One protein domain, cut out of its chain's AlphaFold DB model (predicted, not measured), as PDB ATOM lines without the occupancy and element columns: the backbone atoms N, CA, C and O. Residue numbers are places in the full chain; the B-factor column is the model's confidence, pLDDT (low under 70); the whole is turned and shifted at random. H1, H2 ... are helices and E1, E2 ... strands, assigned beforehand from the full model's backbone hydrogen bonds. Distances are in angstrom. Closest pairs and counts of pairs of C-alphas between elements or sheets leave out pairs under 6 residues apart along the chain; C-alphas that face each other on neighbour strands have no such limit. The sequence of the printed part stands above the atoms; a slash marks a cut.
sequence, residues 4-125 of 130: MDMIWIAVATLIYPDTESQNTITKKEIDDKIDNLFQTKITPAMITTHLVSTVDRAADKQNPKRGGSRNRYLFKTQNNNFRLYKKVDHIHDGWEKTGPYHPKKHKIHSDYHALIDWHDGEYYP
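Overview. This is residues 4 to 125 of the 130 residues of an uncharacterized protein of Robiginitomaculum sp (UniProt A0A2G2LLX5). A tiny two-stranded hairpin, E1 and E2, sits near the middle of a compact, mostly helical domain, with H1 beside it between H2 and H6, which both cross H1 at wide angles. The short helices H4 and H5 lie toward the other end, where loop 60 to 73 leads from H4 back to E1. The printed part has 122 residues, 61 in named elements, in the order H1 H2 H3 H4 E1 E2 H5 H6; the radius of gyration of the C-alphas is 13.8 A and the spans are 41 by 30 by 28 A.

Arrangement. E1, residues 74 to 76, and E2, residues 82 to 84, form an antiparallel hairpin, with N 75 and O 83 at 2.8 A. H1, residues 4 to 15, comes nearest E2 at the C-alphas of Val 11 and Leu 84, 6.8 A apart. H1 touches H2, residues 27 to 38, closest at C-alphas Ala 10 and Lys 33, 5.6 A, about perpendicular at 73 degrees, only just past steep. With residues 9 to 13 alone, H1 touches H6, residues 110 to 123, closest at C-alphas Ala 12 and Leu 115, 6.3 A. H3, residues 44 to 48, is near H2. H4, residues 54 to 59, and H5, residues 87 to 92, are close but not clearly touching, closest at C-alphas Thr 54 and His 92, 5.6 A. In H1 to H4 every O i to N i+4 pair is within hydrogen-bond range; H6 has 7 of 10, H5 0 of 2 but 2 of 3 O i to N i+3 pairs.

Along the chain. H1 starts at C-alpha 4 (481.448, 441.472, 237.294) and is 17.3 A long, H2 16.3 A. H6 ends at C-alpha 123 (494.678, 454.853, 239.672), 20.6 A long.

Size, cuts and confidence. The C-alphas farthest apart, Gln 62 and Asp 111, are 41.1 A apart. The printed part has no cut. Links H1 to H2, H4 to E1 and H5 to H6 are long. Residues 17 to 23, 57, 60 to 69 and 95 have pLDDT under 70.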
ATOM      1  N   MET A   4     480.966 440.181 236.803       86.12
ATOM      2  CA  MET A   4     481.448 441.472 237.294       86.12
ATOM      3  C   MET A   4     482.904 441.689 236.892       86.12
ATOM      4  O   MET A   4     483.269 442.762 236.423       86.12
ATOM      5  N   ASP A   5     483.723 440.646 237.028       90.19
ATOM      6  CA  ASP A   5     485.121 440.691 236.608       90.19
ATOM      7  C   ASP A   5     485.228 440.862 235.088       90.19
ATOM      8  O   ASP A   5     486.069 441.622 234.623       90.19
ATOM      9  N   MET A   6     484.323 440.239 234.324       91.88
ATOM     10  CA  MET A   6     484.222 440.425 232.870       91.88
ATOM     11  C   MET A   6     483.937 441.884 232.489       91.88
ATOM     12  O   MET A   6     484.577 442.408 231.582       91.88
ATOM     13  N   ILE A   7     483.020 442.557 233.200       91.00
ATOM     14  CA  ILE A   7     482.727 443.986 232.986       91.00
ATOM     15  C   ILE A   7     483.972 444.835 233.218       91.00
ATOM     16  O   ILE A   7     484.303 445.682 232.392       91.00
ATOM     17  N   TRP A   8     484.673 444.602 234.328       92.44
ATOM     18  CA  TRP A   8     485.885 445.349 234.636       92.44
ATOM     19  C   TRP A   8     486.969 445.125 233.578       92.44
ATOM     20  O   TRP A   8     487.537 446.093 233.085       92.44
ATOM     21  N   ILE A   9     487.200 443.871 233.168       93.62
ATOM     22  CA  ILE A   9     488.194 443.522 232.142       93.62
ATOM     23  C   ILE A   9     487.852 444.182 230.807       93.62
ATOM     24  O   ILE A   9     488.742 444.721 230.154       93.62
ATOM     25  N   ALA A  10     486.582 444.179 230.399       92.81
ATOM     26  CA  ALA A  10     486.160 444.810 229.154       92.81
ATOM     27  C   ALA A  10     486.449 446.315 229.157       92.81
ATOM     28  O   ALA A  10     487.044 446.825 228.210       92.81
ATOM     29  N   VAL A  11     486.103 447.010 230.244       91.31
ATOM     30  CA  VAL A  11     486.379 448.446 230.376       91.31
ATOM     31  C   VAL A  11     487.880 448.711 230.431       91.31
ATOM     32  O   VAL A  11     488.346 449.578 229.703       91.31
ATOM     33  N   ALA A  12     488.643 447.940 231.210       92.00
ATOM     34  CA  ALA A  12     490.100 448.052 231.269       92.00
ATOM     35  C   ALA A  12     490.751 447.845 229.892       92.00
ATOM     36  O   ALA A  12     491.614 448.615 229.497       92.00
ATOM     37  N   THR A  13     490.280 446.864 229.120       92.00
ATOM     38  CA  THR A  13     490.781 446.582 227.764       92.00
ATOM     39  C   THR A  13     490.483 447.714 226.779       92.00
ATOM     40  O   THR A  13     491.217 447.891 225.815       92.00
ATOM     41  N   LEU A  14     489.388 448.454 226.969       90.44
ATOM     42  CA  LEU A  14     489.004 449.560 226.085       90.44
ATOM     43  C   LEU A  14     489.818 450.838 226.328       90.44
ATOM     44  O   LEU A  14     489.911 451.658 225.424       90.44
ATOM     45  N   ILE A  15     490.386 451.011 227.525       87.94
ATOM     46  CA  ILE A  15     491.170 452.204 227.896       87.94
ATOM     47  C   ILE A  15     492.673 451.943 228.020       87.94
ATOM     48  O   ILE A  15     493.441 452.883 228.184       87.94
ATOM     49  N   TYR A  16     493.103 450.685 228.000       83.50
ATOM     50  CA  TYR A  16     494.515 450.323 228.051       83.50
ATOM     51  C   TYR A  16     495.167 450.427 226.659       83.50
ATOM     52  O   TYR A  16     494.564 449.955 225.692       83.50
ATOM     53  N   PRO A  17     496.422 450.908 226.531       68.69
ATOM     54  CA  PRO A  17     497.242 451.583 227.546       68.69
ATOM     55  C   PRO A  17     497.033 453.109 227.583       68.69
ATOM     56  O   PRO A  17     497.546 453.759 228.492       68.69
ATOM     57  N   ASP A  18     496.307 453.673 226.615       63.66
ATOM     58  CA  ASP A  18     496.156 455.119 226.438       63.66
ATOM     59  C   ASP A  18     495.130 455.710 227.418       63.66
ATOM     60  O   ASP A  18     493.922 455.810 227.168       63.66
ATOM     61  N   THR A  19     495.656 456.142 228.564       59.44
ATOM     62  CA  THR A  19     494.959 456.863 229.631       59.44
ATOM     63  C   THR A  19     494.722 458.323 229.267       59.44
ATOM     64  O   THR A  19     495.065 459.236 230.022       59.44
ATOM     65  N   GLU A  20     494.043 458.608 228.155       55.53
ATOM     66  CA  GLU A  20     493.363 459.898 228.124       55.53
ATOM     67  C   GLU A  20     492.319 459.870 229.242       55.53
ATOM     68  O   GLU A  20     491.336 459.135 229.205       55.53
ATOM     69  N   SER A  21     492.559 460.664 230.287       50.91
ATOM     70  CA  SER A  21     491.720 460.848 231.485       50.91
ATOM     71  C   SER A  21     490.222 461.062 231.194       50.91
ATOM     72  O   SER A  21     489.395 460.994 232.107       50.91
ATOM     73  N   GLN A  22     489.910 461.359 229.932       54.75
ATOM     74  CA  GLN A  22     488.632 461.696 229.321       54.75
ATOM     75  C   GLN A  22     487.993 460.529 228.544       54.75
ATOM     76  O   GLN A  22     486.882 460.705 228.051       54.75
ATOM     77  N   ASN A  23     488.633 459.355 228.439       67.56
ATOM     78  CA  ASN A  23     488.070 458.184 227.763       67.56
ATOM     79  C   ASN A  23     486.891 457.634 228.569       67.56
ATOM     80  O   ASN A  23     486.999 456.748 229.419       67.56
ATOM     81  N   THR A  24     485.738 458.246 228.332       74.56
ATOM     82  CA  THR A  24     484.458 457.816 228.859       74.56
ATOM     83  C   THR A  24     483.849 456.835 227.868       74.56
ATOM     84  O   THR A  24     483.609 457.175 226.715       74.56
ATOM     85  N   ILE A  25     483.619 455.613 228.326       87.56
ATOM     86  CA  ILE A  25     483.136 454.493 227.529       87.56
ATOM     87  C   ILE A  25     481.619 454.435 227.630       87.56
ATOM     88  O   ILE A  25     481.046 454.510 228.717       87.56
ATOM     89  N   THR A  26     480.943 454.278 226.507       89.50
ATOM     90  CA  THR A  26     479.497 454.088 226.454       89.50
ATOM     91  C   THR A  26     479.111 452.672 226.882       89.50
ATOM     92  O   THR A  26     479.867 451.713 226.741       89.50
ATOM     93  N   LYS A  27     477.869 452.485 227.337       88.12
ATOM     94  CA  LYS A  27     477.339 451.140 227.633       88.12
ATOM     95  C   LYS A  27     477.504 450.171 226.452       88.12
ATOM     96  O   LYS A  27     477.797 449.000 226.666       88.12
ATOM     97  N   LYS A  28     477.282 450.662 225.230       89.12
ATOM     98  CA  LYS A  28     477.346 449.846 224.017       89.12
ATOM     99  C   LYS A  28     478.747 449.275 223.807       89.12
ATOM    100  O   LYS A  28     478.870 448.086 223.563       89.12
ATOM    101  N   GLU A  29     479.782 450.088 223.979       91.19
ATOM    102  CA  GLU A  29     481.167 449.626 223.839       91.19
ATOM    103  C   GLU A  29     481.525 448.556 224.877       91.19
ATOM    104  O   GLU A  29     482.215 447.592 224.552       91.19
ATOM    105  N   ILE A  30     481.009 448.679 226.107       90.69
ATOM    106  CA  ILE A  30     481.162 447.640 227.139       90.69
ATOM    107  C   ILE A  30     480.483 446.343 226.695       90.69
ATOM    108  O   ILE A  30     481.099 445.281 226.772       90.69
ATOM    109  N   ASP A  31     479.231 446.424 226.238       90.88
ATOM    110  CA  ASP A  31     478.466 445.259 225.782       90.88
ATOM    111  C   ASP A  31     479.180 444.558 224.610       90.88
ATOM    112  O   ASP A  31     479.413 443.350 224.670       90.88
ATOM    113  N   ASP A  32     479.600 445.321 223.595       91.62
ATOM    114  CA  ASP A  32     480.290 444.816 222.403       91.62
ATOM    115  C   ASP A  32     481.645 444.179 222.770       91.62
ATOM    116  O   ASP A  32     481.999 443.107 222.272       91.62
ATOM    117  N   LYS A  33     482.406 444.788 223.694       93.25
ATOM    118  CA  LYS A  33     483.689 444.230 224.147       93.25
ATOM    119  C   LYS A  33     483.505 442.957 224.978       93.25
ATOM    120  O   LYS A  33     484.318 442.043 224.855       93.25
ATOM    121  N   ILE A  34     482.462 442.858 225.802       91.81
ATOM    122  CA  ILE A  34     482.174 441.638 226.574       91.81
ATOM    123  C   ILE A  34     481.774 440.488 225.654       91.81
ATOM    124  O   ILE A  34     482.250 439.369 225.850       91.81
ATOM    125  N   ASP A  35     480.936 440.756 224.653       91.94
ATOM    126  CA  ASP A  35     480.559 439.750 223.659       91.94
ATOM    127  C   ASP A  35     481.793 439.275 222.877       91.94
ATOM    128  O   ASP A  35     482.007 438.077 222.717       91.94
ATOM    129  N   ASN A  36     482.688 440.197 222.506       92.56
ATOM    130  CA  ASN A  36     483.939 439.866 221.829       92.56
ATOM    131  C   ASN A  36     484.897 439.008 222.681       92.56
ATOM    132  O   ASN A  36     485.427 438.017 222.183       92.56
ATOM    133  N   LEU A  37     485.121 439.368 223.951       91.62
ATOM    134  CA  LEU A  37     486.098 438.693 224.819       91.62
ATOM    135  C   LEU A  37     485.585 437.378 225.416       91.62
ATOM    136  O   LEU A  37     486.363 436.452 225.639       91.62
ATOM    137  N   PHE A  38     484.292 437.308 225.736       91.69
ATOM    138  CA  PHE A  38     483.726 436.227 226.546       91.69
ATOM    139  C   PHE A  38     482.550 435.509 225.878       91.69
ATOM    140  O   PHE A  38     482.030 434.563 226.470       91.69
ATOM    141  N   GLN A  39     482.113 435.949 224.688       89.94
ATOM    142  CA  GLN A  39     480.970 435.388 223.952       89.94
ATOM    143  C   GLN A  39     479.720 435.282 224.838       89.94
ATOM    144  O   GLN A  39     479.022 434.266 224.878       89.94
ATOM    145  N   THR A  40     479.474 436.324 225.637       87.81
ATOM    146  CA  THR A  40     478.407 436.341 226.636       87.81
ATOM    147  C   THR A  40     477.680 437.675 226.664       87.81
ATOM    148  O   THR A  40     478.243 438.722 226.365       87.81
ATOM    149  N   LYS A  41     476.419 437.639 227.103       82.50
ATOM    150  CA  LYS A  41     475.595 438.834 227.284       82.50
ATOM    151  C   LYS A  41     475.418 439.149 228.763       82.50
ATOM    152  O   LYS A  41     475.084 438.284 229.584       82.50
ATOM    153  N   ILE A  42     475.584 440.421 229.094       82.19
ATOM    154  CA  ILE A  42     475.247 440.978 230.401       82.19
ATOM    155  C   ILE A  42     473.978 441.819 230.291       82.19
ATOM    156  O   ILE A  42     473.687 442.407 229.253       82.19
ATOM    157  N   THR A  43     473.176 441.849 231.354       83.62
ATOM    158  CA  THR A  43     471.967 442.679 231.353       83.62
ATOM    159  C   THR A  43     472.310 444.106 231.788       83.62
ATOM    160  O   THR A  43     473.255 444.298 232.558       83.62
ATOM    161  N   PRO A  44     471.525 445.121 231.372       77.25
ATOM    162  CA  PRO A  44     471.728 446.502 231.816       77.25
ATOM    163  C   PRO A  44     471.790 446.643 233.341       77.25
ATOM    164  O   PRO A  44     472.620 447.388 233.862       77.25
ATOM    165  N   ALA A  45     470.965 445.864 234.051       80.75
ATOM    166  CA  ALA A  45     470.940 445.829 235.507       80.75
ATOM    167  C   ALA A  45     472.319 445.486 236.094       80.75
ATOM    168  O   ALA A  45     472.738 446.102 237.072       80.75
ATOM    169  N   MET A  46     473.066 444.572 235.464       81.56
ATOM    170  CA  MET A  46     474.399 444.182 235.928       81.56
ATOM    171  C   MET A  46     475.359 445.370 235.909       81.56
ATOM    172  O   MET A  46     475.948 445.677 236.938       81.56
ATOM    173  N   ILE A  47     475.440 446.114 234.803       77.88
ATOM    174  CA  ILE A  47     476.303 447.305 234.705       77.88
ATOM    175  C   ILE A  47     475.909 448.336 235.765       77.88
ATOM    176  O   ILE A  47     476.756 448.817 236.516       77.88
ATOM    177  N   THR A  48     474.610 448.626 235.889       76.56
ATOM    178  CA  THR A  48     474.121 449.622 236.854       76.56
ATOM    179  C   THR A  48     474.404 449.240 238.304       76.56
ATOM    180  O   THR A  48     474.662 450.116 239.124       76.56
ATOM    181  N   THR A  49     474.437 447.945 238.637       73.56
ATOM    182  CA  THR A  49     474.762 447.504 240.001       73.56
ATOM    183  C   THR A  49     476.225 447.706 240.378       73.56
ATOM    184  O   THR A  49     476.542 447.573 241.558       73.56
ATOM    185  N   HIS A  50     477.113 448.029 239.431       73.94
ATOM    186  CA  HIS A  50     478.557 448.243 239.636       73.94
ATOM    187  C   HIS A  50     478.972 449.711 239.596       73.94
ATOM    188  O   HIS A  50     480.161 450.028 239.598       73.94
ATOM    189  N   LEU A  51     477.983 450.592 239.559       76.81
ATOM    190  CA  LEU A  51     478.169 452.000 239.311       76.81
ATOM    191  C   LEU A  51     478.372 452.791 240.606       76.81
ATOM    192  O   LEU A  51     477.565 452.716 241.533       76.81
ATOM    193  N   VAL A  52     479.419 453.607 240.637       80.75
ATOM    194  CA  VAL A  52     479.565 454.736 241.559       80.75
ATOM    195  C   VAL A  52     479.158 456.011 240.824       80.75
ATOM    196  O   VAL A  52     479.535 456.212 239.673       80.75
ATOM    197  N   SER A  53     478.333 456.853 241.446       75.50
ATOM    198  CA  SER A  53     477.705 458.002 240.783       75.50
ATOM    199  C   SER A  53     477.493 459.145 241.768       75.50
ATOM    200  O   SER A  53     476.771 459.009 242.760       75.50
ATOM    201  N   THR A  54     478.095 460.300 241.475       74.62
ATOM    202  CA  THR A  54     477.899 461.533 242.252       74.62
ATOM    203  C   THR A  54     476.447 462.004 242.197       74.62
ATOM    204  O   THR A  54     475.931 462.488 243.200       74.62
ATOM    205  N   VAL A  55     475.772 461.830 241.053       75.75
ATOM    206  CA  VAL A  55     474.364 462.219 240.867       75.75
ATOM    207  C   VAL A  55     473.464 461.407 241.790       75.75
ATOM    208  O   VAL A  55     472.666 461.983 242.525       75.75
ATOM    209  N   ASP A  56     473.637 460.085 241.820       73.44
ATOM    210  CA  ASP A  56     472.796 459.220 242.651       73.44
ATOM    211  C   ASP A  56     473.064 459.441 244.148       73.44
ATOM    212  O   ASP A  56     472.143 459.398 244.964       73.44
ATOM    213  N   ARG A  57     474.315 459.758 244.512       69.31
ATOM    214  CA  ARG A  57     474.689 460.168 245.873       69.31
ATOM    215  C   ARG A  57     474.080 461.517 246.267       69.31
ATOM    216  O   ARG A  57     473.674 461.682 247.418       69.31
ATOM    217  N   ALA A  58     474.053 462.485 245.353       70.88
ATOM    218  CA  ALA A  58     473.499 463.816 245.592       70.88
ATOM    219  C   ALA A  58     471.965 463.803 245.665       70.88
ATOM    220  O   ALA A  58     471.397 464.565 246.444       70.88
ATOM    221  N   ALA A  59     471.315 462.921 244.900       72.62
ATOM    222  CA  ALA A  59     469.862 462.780 244.862       72.62
ATOM    223  C   ALA A  59     469.266 462.299 246.194       72.62
ATOM    224  O   ALA A  59     468.137 462.653 246.522       72.62
ATOM    225  N   ASP A  60     470.001 461.498 246.971       66.50
ATOM    226  CA  ASP A  60     469.571 461.077 248.303       66.50
ATOM    227  C   ASP A  60     470.776 460.733 249.182       66.50
ATOM    228  O   ASP A  60     471.380 459.657 249.083       66.50
ATOM    229  N   LYS A  61     471.123 461.659 250.085       63.81
ATOM    230  CA  LYS A  61     472.286 461.478 250.951       63.81
ATOM    231  C   LYS A  61     472.081 460.432 252.054       63.81
ATOM    232  O   LYS A  61     473.073 459.983 252.634       63.81
ATOM    233  N   GLN A  62     470.842 460.060 252.353       64.75
ATOM    234  CA  GLN A  62     470.501 459.171 253.462       64.75
ATOM    235  C   GLN A  62     470.379 457.712 253.013       64.75
ATOM    236  O   GLN A  62     470.436 456.812 253.847       64.75
ATOM    237  N   ASN A  63     470.271 457.464 251.703       62.81
ATOM    238  CA  ASN A  63     470.120 456.122 251.156       62.81
ATOM    239  C   ASN A  63     471.395 455.635 250.431       62.81
ATOM    240  O   ASN A  63     471.551 455.810 249.218       62.81
ATOM    241  N   PRO A  64     472.317 454.952 251.136       54.94
ATOM    242  CA  PRO A  64     473.617 454.524 250.603       54.94
ATOM    243  C   PRO A  64     473.520 453.445 249.519       54.94
ATOM    244  O   PRO A  64     474.529 453.028 248.958       54.94
ATOM    245  N   LYS A  65     472.313 452.942 249.236       57.34
ATOM    246  CA  LYS A  65     472.057 452.020 248.127       57.34
ATOM    247  C   LYS A  65     472.038 452.724 246.769       57.34
ATOM    248  O   LYS A  65     472.184 452.035 245.768       57.34
ATOM    249  N   ARG A  66     471.847 454.051 246.737       59.06
ATOM    250  CA  ARG A  66     471.804 454.842 245.497       59.06
ATOM    251  C   ARG A  66     473.198 455.272 245.037       59.06
ATOM    252  O   ARG A  66     473.476 455.214 243.849       59.06
ATOM    253  N   GLY A  67     474.095 455.612 245.963       55.84
ATOM    254  CA  GLY A  67     475.489 455.947 245.661       55.84
ATOM    255  C   GLY A  67     476.439 454.779 245.917       55.84
ATOM    256  O   GLY A  67     476.709 454.435 247.068       55.84
ATOM    257  N   GLY A  68     476.978 454.198 244.849       61.78
ATOM    258  CA  GLY A  68     478.076 453.242 244.929       61.78
ATOM    259  C   GLY A  68     477.667 451.774 245.041       61.78
ATOM    260  O   GLY A  68     476.621 451.392 245.575       61.78
ATOM    261  N   SER A  69     478.546 450.919 244.533       69.88
ATOM    262  CA  SER A  69     478.360 449.473 244.499       69.88
ATOM    263  C   SER A  69     479.139 448.773 245.609       69.88
ATOM    264  O   SER A  69     480.149 449.272 246.098       69.88
ATOM    265  N   ARG A  70     478.704 447.559 245.981       72.19
ATOM    266  CA  ARG A  70     479.565 446.638 246.744       72.19
ATOM    267  C   ARG A  70     480.822 446.253 245.955       72.19
ATOM    268  O   ARG A  70     481.791 445.875 246.584       72.19
ATOM    269  N   ASN A  71     480.819 446.369 244.627       75.38
ATOM    270  CA  ASN A  71     482.001 446.219 243.780       75.38
ATOM    271  C   ASN A  71     482.185 447.511 242.989       75.38
ATOM    272  O   ASN A  71     481.435 447.787 242.052       75.38
ATOM    273  N   ARG A  72     483.155 448.319 243.404       82.88
ATOM    274  CA  ARG A  72     483.416 449.674 242.913       82.88
ATOM    275  C   ARG A  72     484.228 449.615 241.629       82.88
ATOM    276  O   ARG A  72     485.364 450.052 241.592       82.88
ATOM    277  N   TYR A  73     483.687 448.968 240.605       88.44
ATOM    278  CA  TYR A  73     484.414 448.740 239.357       88.44
ATOM    279  C   TYR A  73     484.255 449.914 238.392       88.44
ATOM    280  O   TYR A  73     485.215 450.284 237.720       88.44
ATOM    281  N   LEU A  74     483.064 450.521 238.342       88.12
ATOM    282  CA  LEU A  74     482.737 451.578 237.391       88.12
ATOM    283  C   LEU A  74     482.331 452.871 238.085       88.12
ATOM    284  O   LEU A  74     481.684 452.866 239.130       88.12
ATOM    285  N   PHE A  75     482.633 453.984 237.430       87.62
ATOM    286  CA  PHE A  75     482.163 455.310 237.790       87.62
ATOM    287  C   PHE A  75     481.347 455.909 236.642       87.62
ATOM    288  O   PHE A  75     481.786 455.869 235.490       87.62
ATOM    289  N   LYS A  76     480.167 456.468 236.946       86.38
ATOM    290  CA  LYS A  76     479.324 457.169 235.969       86.38
ATOM    291  C   LYS A  76     479.828 458.586 235.789       86.38
ATOM    292  O   LYS A  76     479.782 459.385 236.724       86.38
ATOM    293  N   THR A  77     480.251 458.921 234.583       81.94
ATOM    294  CA  THR A  77     480.566 460.305 234.238       81.94
ATOM    295  C   THR A  77     479.304 461.039 233.788       81.94
ATOM    296  O   THR A  77     478.209 460.472 233.687       81.94
ATOM    297  N   GLN A  78     479.442 462.332 233.502       73.94
ATOM    298  CA  GLN A  78     478.395 463.080 232.809       73.94
ATOM    299  C   GLN A  78     478.097 462.403 231.448       73.94
ATOM    300  O   GLN A  78     478.961 461.724 230.890       73.94
ATOM    301  N   ASN A  79     476.861 462.527 230.950       79.00
ATOM    302  CA  ASN A  79     476.372 461.945 229.682       79.00
ATOM    303  C   ASN A  79     476.162 460.416 229.627       79.00
ATOM    304  O   ASN A  79     476.128 459.850 228.542       79.00
ATOM    305  N   ASN A  80     475.948 459.736 230.761       76.94
ATOM    306  CA  ASN A  80     475.725 458.275 230.815       76.94
ATOM    307  C   ASN A  80     476.904 457.413 230.330       76.94
ATOM    308  O   ASN A  80     476.714 456.225 230.060       76.94
ATOM    309  N   ASN A  81     478.106 457.978 230.286       87.31
ATOM    310  CA  ASN A  81     479.313 457.214 230.017       87.31
ATOM    311  C   ASN A  81     479.928 456.677 231.320       87.31
ATOM    312  O   ASN A  81     479.554 457.063 232.435       87.31
ATOM    313  N   PHE A  82     480.864 455.751 231.160       87.75
ATOM    314  CA  PHE A  82     481.484 454.981 232.223       87.75
ATOM    315  C   PHE A  82     482.998 455.076 232.122       87.75
ATOM    316  O   PHE A  82     483.572 455.127 231.041       87.75
ATOM    317  N   ARG A  83     483.660 455.025 233.266       89.56
ATOM    318  CA  ARG A  83     485.098 454.772 233.345       89.56
ATOM    319  C   ARG A  83     485.375 453.811 234.485       89.56
ATOM    320  O   ARG A  83     484.503 453.597 235.332       89.56
ATOM    321  N   LEU A  84     486.588 453.269 234.537       90.38
ATOM    322  CA  LEU A  84     487.025 452.564 235.735       90.38
ATOM    323  C   LEU A  84     487.015 453.510 236.938       90.38
ATOM    324  O   LEU A  84     487.309 454.710 236.838       90.38
ATOM    325  N   TYR A  85     486.633 452.944 238.071       88.44
ATOM    326  CA  TYR A  85     486.681 453.610 239.359       88.44
ATOM    327  C   TYR A  85     488.134 453.905 239.758       88.44
ATOM    328  O   TYR A  85     489.031 453.082 239.538       88.44
ATOM    329  N   LYS A  86     488.348 455.093 240.327       88.50
ATOM    330  CA  LYS A  86     489.645 455.607 240.777       88.50
ATOM    331  C   LYS A  86     489.620 455.856 242.281       88.50
ATOM    332  O   LYS A  86     488.563 456.078 242.868       88.50
ATOM    333  N   LYS A  87     490.795 455.933 242.914       85.56
ATOM    334  CA  LYS A  87     490.910 456.218 244.355       85.56
ATOM    335  C   LYS A  87     490.185 457.501 244.776       85.56
ATOM    336  O   LYS A  87     489.546 457.521 245.824       85.56
ATOM    337  N   VAL A  88     490.240 458.556 243.963       84.69
ATOM    338  CA  VAL A  88     489.598 459.855 244.252       84.69
ATOM    339  C   VAL A  88     488.069 459.789 244.315       84.69
ATOM    340  O   VAL A  88     487.454 460.629 244.963       84.69
ATOM    341  N   ASP A  89     487.452 458.768 243.719       85.56
ATOM    342  CA  ASP A  89     485.994 458.637 243.656       85.56
ATOM    343  C   ASP A  89     485.365 458.192 244.981       85.56
ATOM    344  O   ASP A  89     484.145 458.274 245.131       85.56
ATOM    345  N   HIS A  90     486.177 457.770 245.958       82.50
ATOM    346  CA  HIS A  90     485.712 457.270 247.258       82.50
ATOM    347  C   HIS A  90     484.846 458.271 248.025       82.50
ATOM    348  O   HIS A  90     483.998 457.874 248.818       82.50
ATOM    349  N   ILE A  91     484.998 459.571 247.763       81.06
ATOM    350  CA  ILE A  91     484.152 460.619 248.348       81.06
ATOM    351  C   ILE A  91     482.673 460.488 247.935       81.06
ATOM    352  O   ILE A  91     481.789 461.074 248.563       81.06
ATOM    353  N   HIS A  92     482.397 459.739 246.864       79.88
ATOM    354  CA  HIS A  92     481.062 459.478 246.332       79.88
ATOM    355  C   HIS A  92     480.501 458.114 246.753       79.88
ATOM    356  O   HIS A  92     479.331 457.831 246.475       79.88
ATOM    357  N   ASP A  93     481.295 457.293 247.444       77.69
ATOM    358  CA  ASP A  93     480.842 456.017 247.978       77.69
ATOM    359  C   ASP A  93     479.787 456.224 249.077       77.69
ATOM    360  O   ASP A  93     479.809 457.176 249.866       77.69
ATOM    361  N   GLY A  94     478.835 455.293 249.160       72.25
ATOM    362  CA  GLY A  94     478.042 455.128 250.371       72.25
ATOM    363  C   GLY A  94     478.936 454.658 251.524       72.25
ATOM    364  O   GLY A  94     479.788 453.800 251.331       72.25
ATOM    365  N   TRP A  95     478.700 455.168 252.734       69.12
ATOM    366  CA  TRP A  95     479.458 454.854 253.962       69.12
ATOM    367  C   TRP A  95     479.740 453.358 254.227       69.12
ATOM    368  O   TRP A  95     480.775 453.025 254.790       69.12
ATOM    369  N   GLU A  96     478.873 452.442 253.787       72.75
ATOM    370  CA  GLU A  96     479.040 450.986 253.954       72.75
ATOM    371  C   GLU A  96     479.747 450.283 252.773       72.75
ATOM    372  O   GLU A  96     479.826 449.052 252.727       72.75
ATOM    373  N   LYS A  97     480.201 451.016 251.750       72.94
ATOM    374  CA  LYS A  97     480.763 450.430 250.524       72.94
ATOM    375  C   LYS A  97     482.284 450.337 250.624       72.94
ATOM    376  O   LYS A  97     482.995 451.290 250.349       72.94
ATOM    377  N   THR A  98     482.787 449.157 250.977       75.44
ATOM    378  CA  THR A  98     484.233 448.889 251.127       75.44
ATOM    379  C   THR A  98     484.769 447.820 250.177       75.44
ATOM    380  O   THR A  98     485.917 447.400 250.299       75.44
ATOM    381  N   GLY A  99     483.963 447.346 249.227       78.81
ATOM    382  CA  GLY A  99     484.357 446.211 248.400       78.81
ATOM    383  C   GLY A  99     485.348 446.544 247.278       78.81
ATOM    384  O   GLY A  99     485.837 447.672 247.167       78.81
ATOM    385  N   PRO A 100     485.712 445.546 246.464       87.00
ATOM    386  CA  PRO A 100     486.845 445.637 245.550       87.00
ATOM    387  C   PRO A 100     486.620 446.669 244.439       87.00
ATOM    388  O   PRO A 100     485.480 446.918 244.046       87.00
ATOM    389  N   TYR A 101     487.714 447.231 243.922       87.88
ATOM    390  CA  TYR A 101     487.731 448.170 242.793       87.88
ATOM    391  C   TYR A 101     488.302 447.573 241.493       87.88
ATOM    392  O   TYR A 101     488.127 448.139 240.417       87.88
ATOM    393  N   HIS A 102     488.894 446.382 241.583       91.31
ATOM    394  CA  HIS A 102     489.226 445.506 240.464       91.31
ATOM    395  C   HIS A 102     489.097 444.026 240.891       91.31
ATOM    396  O   HIS A 102     489.025 443.722 242.091       91.31
ATOM    397  N   PRO A 103     489.084 443.075 239.942       92.19
ATOM    398  CA  PRO A 103     489.123 441.643 240.226       92.19
ATOM    399  C   PRO A 103     490.396 441.224 240.962       92.19
ATOM    400  O   PRO A 103     491.468 441.788 240.762       92.19
ATOM    401  N   LYS A 104     490.326 440.166 241.776       91.12
ATOM    402  CA  LYS A 104     491.538 439.571 242.365       91.12
ATOM    403  C   LYS A 104     492.290 438.775 241.293       91.12
ATOM    404  O   LYS A 104     491.674 437.910 240.674       91.12
ATOM    405  N   LYS A 105     493.609 438.978 241.142       92.06
ATOM    406  CA  LYS A 105     494.443 438.301 240.120       92.06
ATOM    407  C   LYS A 105     494.222 436.785 240.046       92.06
ATOM    408  O   LYS A 105     493.948 436.254 238.979       92.06
ATOM    409  N   HIS A 106     494.220 436.092 241.186       91.62
ATOM    410  CA  HIS A 106     494.020 434.634 241.243       91.62
ATOM    411  C   HIS A 106     492.610 434.156 240.838       91.62
ATOM    412  O   HIS A 106     492.372 432.956 240.753       91.62
ATOM    413  N   LYS A 107     491.643 435.064 240.644       90.19
ATOM    414  CA  LYS A 107     490.269 434.739 240.218       90.19
ATOM    415  C   LYS A 107     490.032 434.943 238.719       90.19
ATOM    416  O   LYS A 107     488.934 434.623 238.240       90.19
ATOM    417  N   ILE A 108     491.023 435.471 238.002       91.62
ATOM    418  CA  ILE A 108     490.953 435.762 236.570       91.62
ATOM    419  C   ILE A 108     492.115 435.115 235.811       91.62
ATOM    420  O   ILE A 108     493.131 434.752 236.404       91.62
ATOM    421  N   HIS A 109     491.940 434.955 234.498       92.50
ATOM    422  CA  HIS A 109     492.959 434.383 233.616       92.50
ATOM    423  C   HIS A 109     494.227 435.253 233.602       92.50
ATOM    424  O   HIS A 109     494.128 436.477 233.711       92.50
ATOM    425  N   SER A 110     495.397 434.622 233.463       93.00
ATOM    426  CA  SER A 110     496.708 435.288 233.502       93.00
ATOM    427  C   SER A 110     496.867 436.385 232.455       93.00
ATOM    428  O   SER A 110     497.498 437.400 232.733       93.00
ATOM    429  N   ASP A 111     496.228 436.232 231.295       92.75
ATOM    430  CA  ASP A 111     496.318 437.187 230.180       92.75
ATOM    431  C   ASP A 111     495.809 438.587 230.549       92.75
ATOM    432  O   ASP A 111     496.185 439.578 229.932       92.75
ATOM    433  N   TYR A 112     494.977 438.684 231.588       94.00
ATOM    434  CA  TYR A 112     494.411 439.943 232.066       94.00
ATOM    435  C   TYR A 112     495.147 440.514 233.285       94.00
ATOM    436  O   TYR A 112     494.749 441.556 233.801       94.00
ATOM    437  N   HIS A 113     496.201 439.856 233.790       94.19
ATOM    438  CA  HIS A 113     496.920 440.329 234.983       94.19
ATOM    439  C   HIS A 113     497.596 441.678 234.744       94.19
ATOM    440  O   HIS A 113     497.532 442.533 235.622       94.19
ATOM    441  N   ALA A 114     498.119 441.902 233.535       92.31
ATOM    442  CA  ALA A 114     498.713 443.176 233.139       92.31
ATOM    443  C   ALA A 114     497.726 444.353 233.242       92.31
ATOM    444  O   ALA A 114     498.129 445.456 233.591       92.31
ATOM    445  N   LEU A 115     496.427 444.119 233.008       92.81
ATOM    446  CA  LEU A 115     495.399 445.152 233.171       92.81
ATOM    447  C   LEU A 115     495.224 445.543 234.641       92.81
ATOM    448  O   LEU A 115     494.987 446.709 234.935       92.81
ATOM    449  N   ILE A 116     495.331 444.583 235.567       92.31
ATOM    450  CA  ILE A 116     495.285 444.874 237.008       92.31
ATOM    451  C   ILE A 116     496.526 445.664 237.412       92.31
ATOM    452  O   ILE A 116     496.390 446.691 238.060       92.31
ATOM    453  N   ASP A 117     497.709 445.215 236.990       91.44
ATOM    454  CA  ASP A 117     498.969 445.901 237.296       91.44
ATOM    455  C   ASP A 117     498.976 447.349 236.805       91.44
ATOM    456  O   ASP A 117     499.349 448.262 237.539       91.44
ATOM    457  N   TRP A 118     498.500 447.565 235.580       90.38
ATOM    458  CA  TRP A 118     498.329 448.900 235.024       90.38
ATOM    459  C   TRP A 118     497.305 449.733 235.806       90.38
ATOM    460  O   TRP A 118     497.578 450.885 236.128       90.38
ATOM    461  N   HIS A 119     496.144 449.166 236.150       90.31
ATOM    462  CA  HIS A 119     495.100 449.884 236.891       90.31
ATOM    463  C   HIS A 119     495.572 450.316 238.278       90.31
ATOM    464  O   HIS A 119     495.330 451.457 238.678       90.31
ATOM    465  N   ASP A 120     496.265 449.423 238.985       89.81
ATOM    466  CA  ASP A 120     496.856 449.718 240.286       89.81
ATOM    467  C   ASP A 120     497.929 450.804 240.154       89.81
ATOM    468  O   ASP A 120     497.896 451.777 240.903       89.81
ATOM    469  N   GLY A 121     498.825 450.705 239.168       88.19
ATOM    470  CA  GLY A 121     499.852 451.720 238.923       88.19
ATOM    471  C   GLY A 121     499.285 453.103 238.588       88.19
ATOM    472  O   GLY A 121     499.776 454.104 239.099       88.19
ATOM    473  N   GLU A 122     498.231 453.168 237.775       86.75
ATOM    474  CA  GLU A 122     497.664 454.428 237.279       86.75
ATOM    475  C   GLU A 122     496.693 455.085 238.274       86.75
ATOM    476  O   GLU A 122     496.718 456.296 238.496       86.75
ATOM    477  N   TYR A 123     495.780 454.308 238.866       85.31
ATOM    478  CA  TYR A 123     494.678 454.853 239.672       85.31
ATOM    479  C   TYR A 123     494.843 454.653 241.171       85.31
ATOM    480  O   TYR A 123     494.147 455.313 241.955       85.31
ATOM    481  N   TYR A 124     495.753 453.768 241.566       83.75
ATOM    482  CA  TYR A 124     496.115 453.506 242.951       83.75
ATOM    483  C   TYR A 124     497.641 453.532 243.135       83.75
ATOM    484  O   TYR A 124     498.159 452.658 243.840       83.75
ATOM    485  N   PRO A 125     498.365 454.517 242.543       76.69
ATOM    486  CA  PRO A 125     499.811 454.570 242.646       76.69
ATOM    487  C   PRO A 125     500.212 454.527 244.114       76.69
ATOM    488  O   PRO A 125     499.603 455.159 244.989       76.69
TER     489      PRO A 125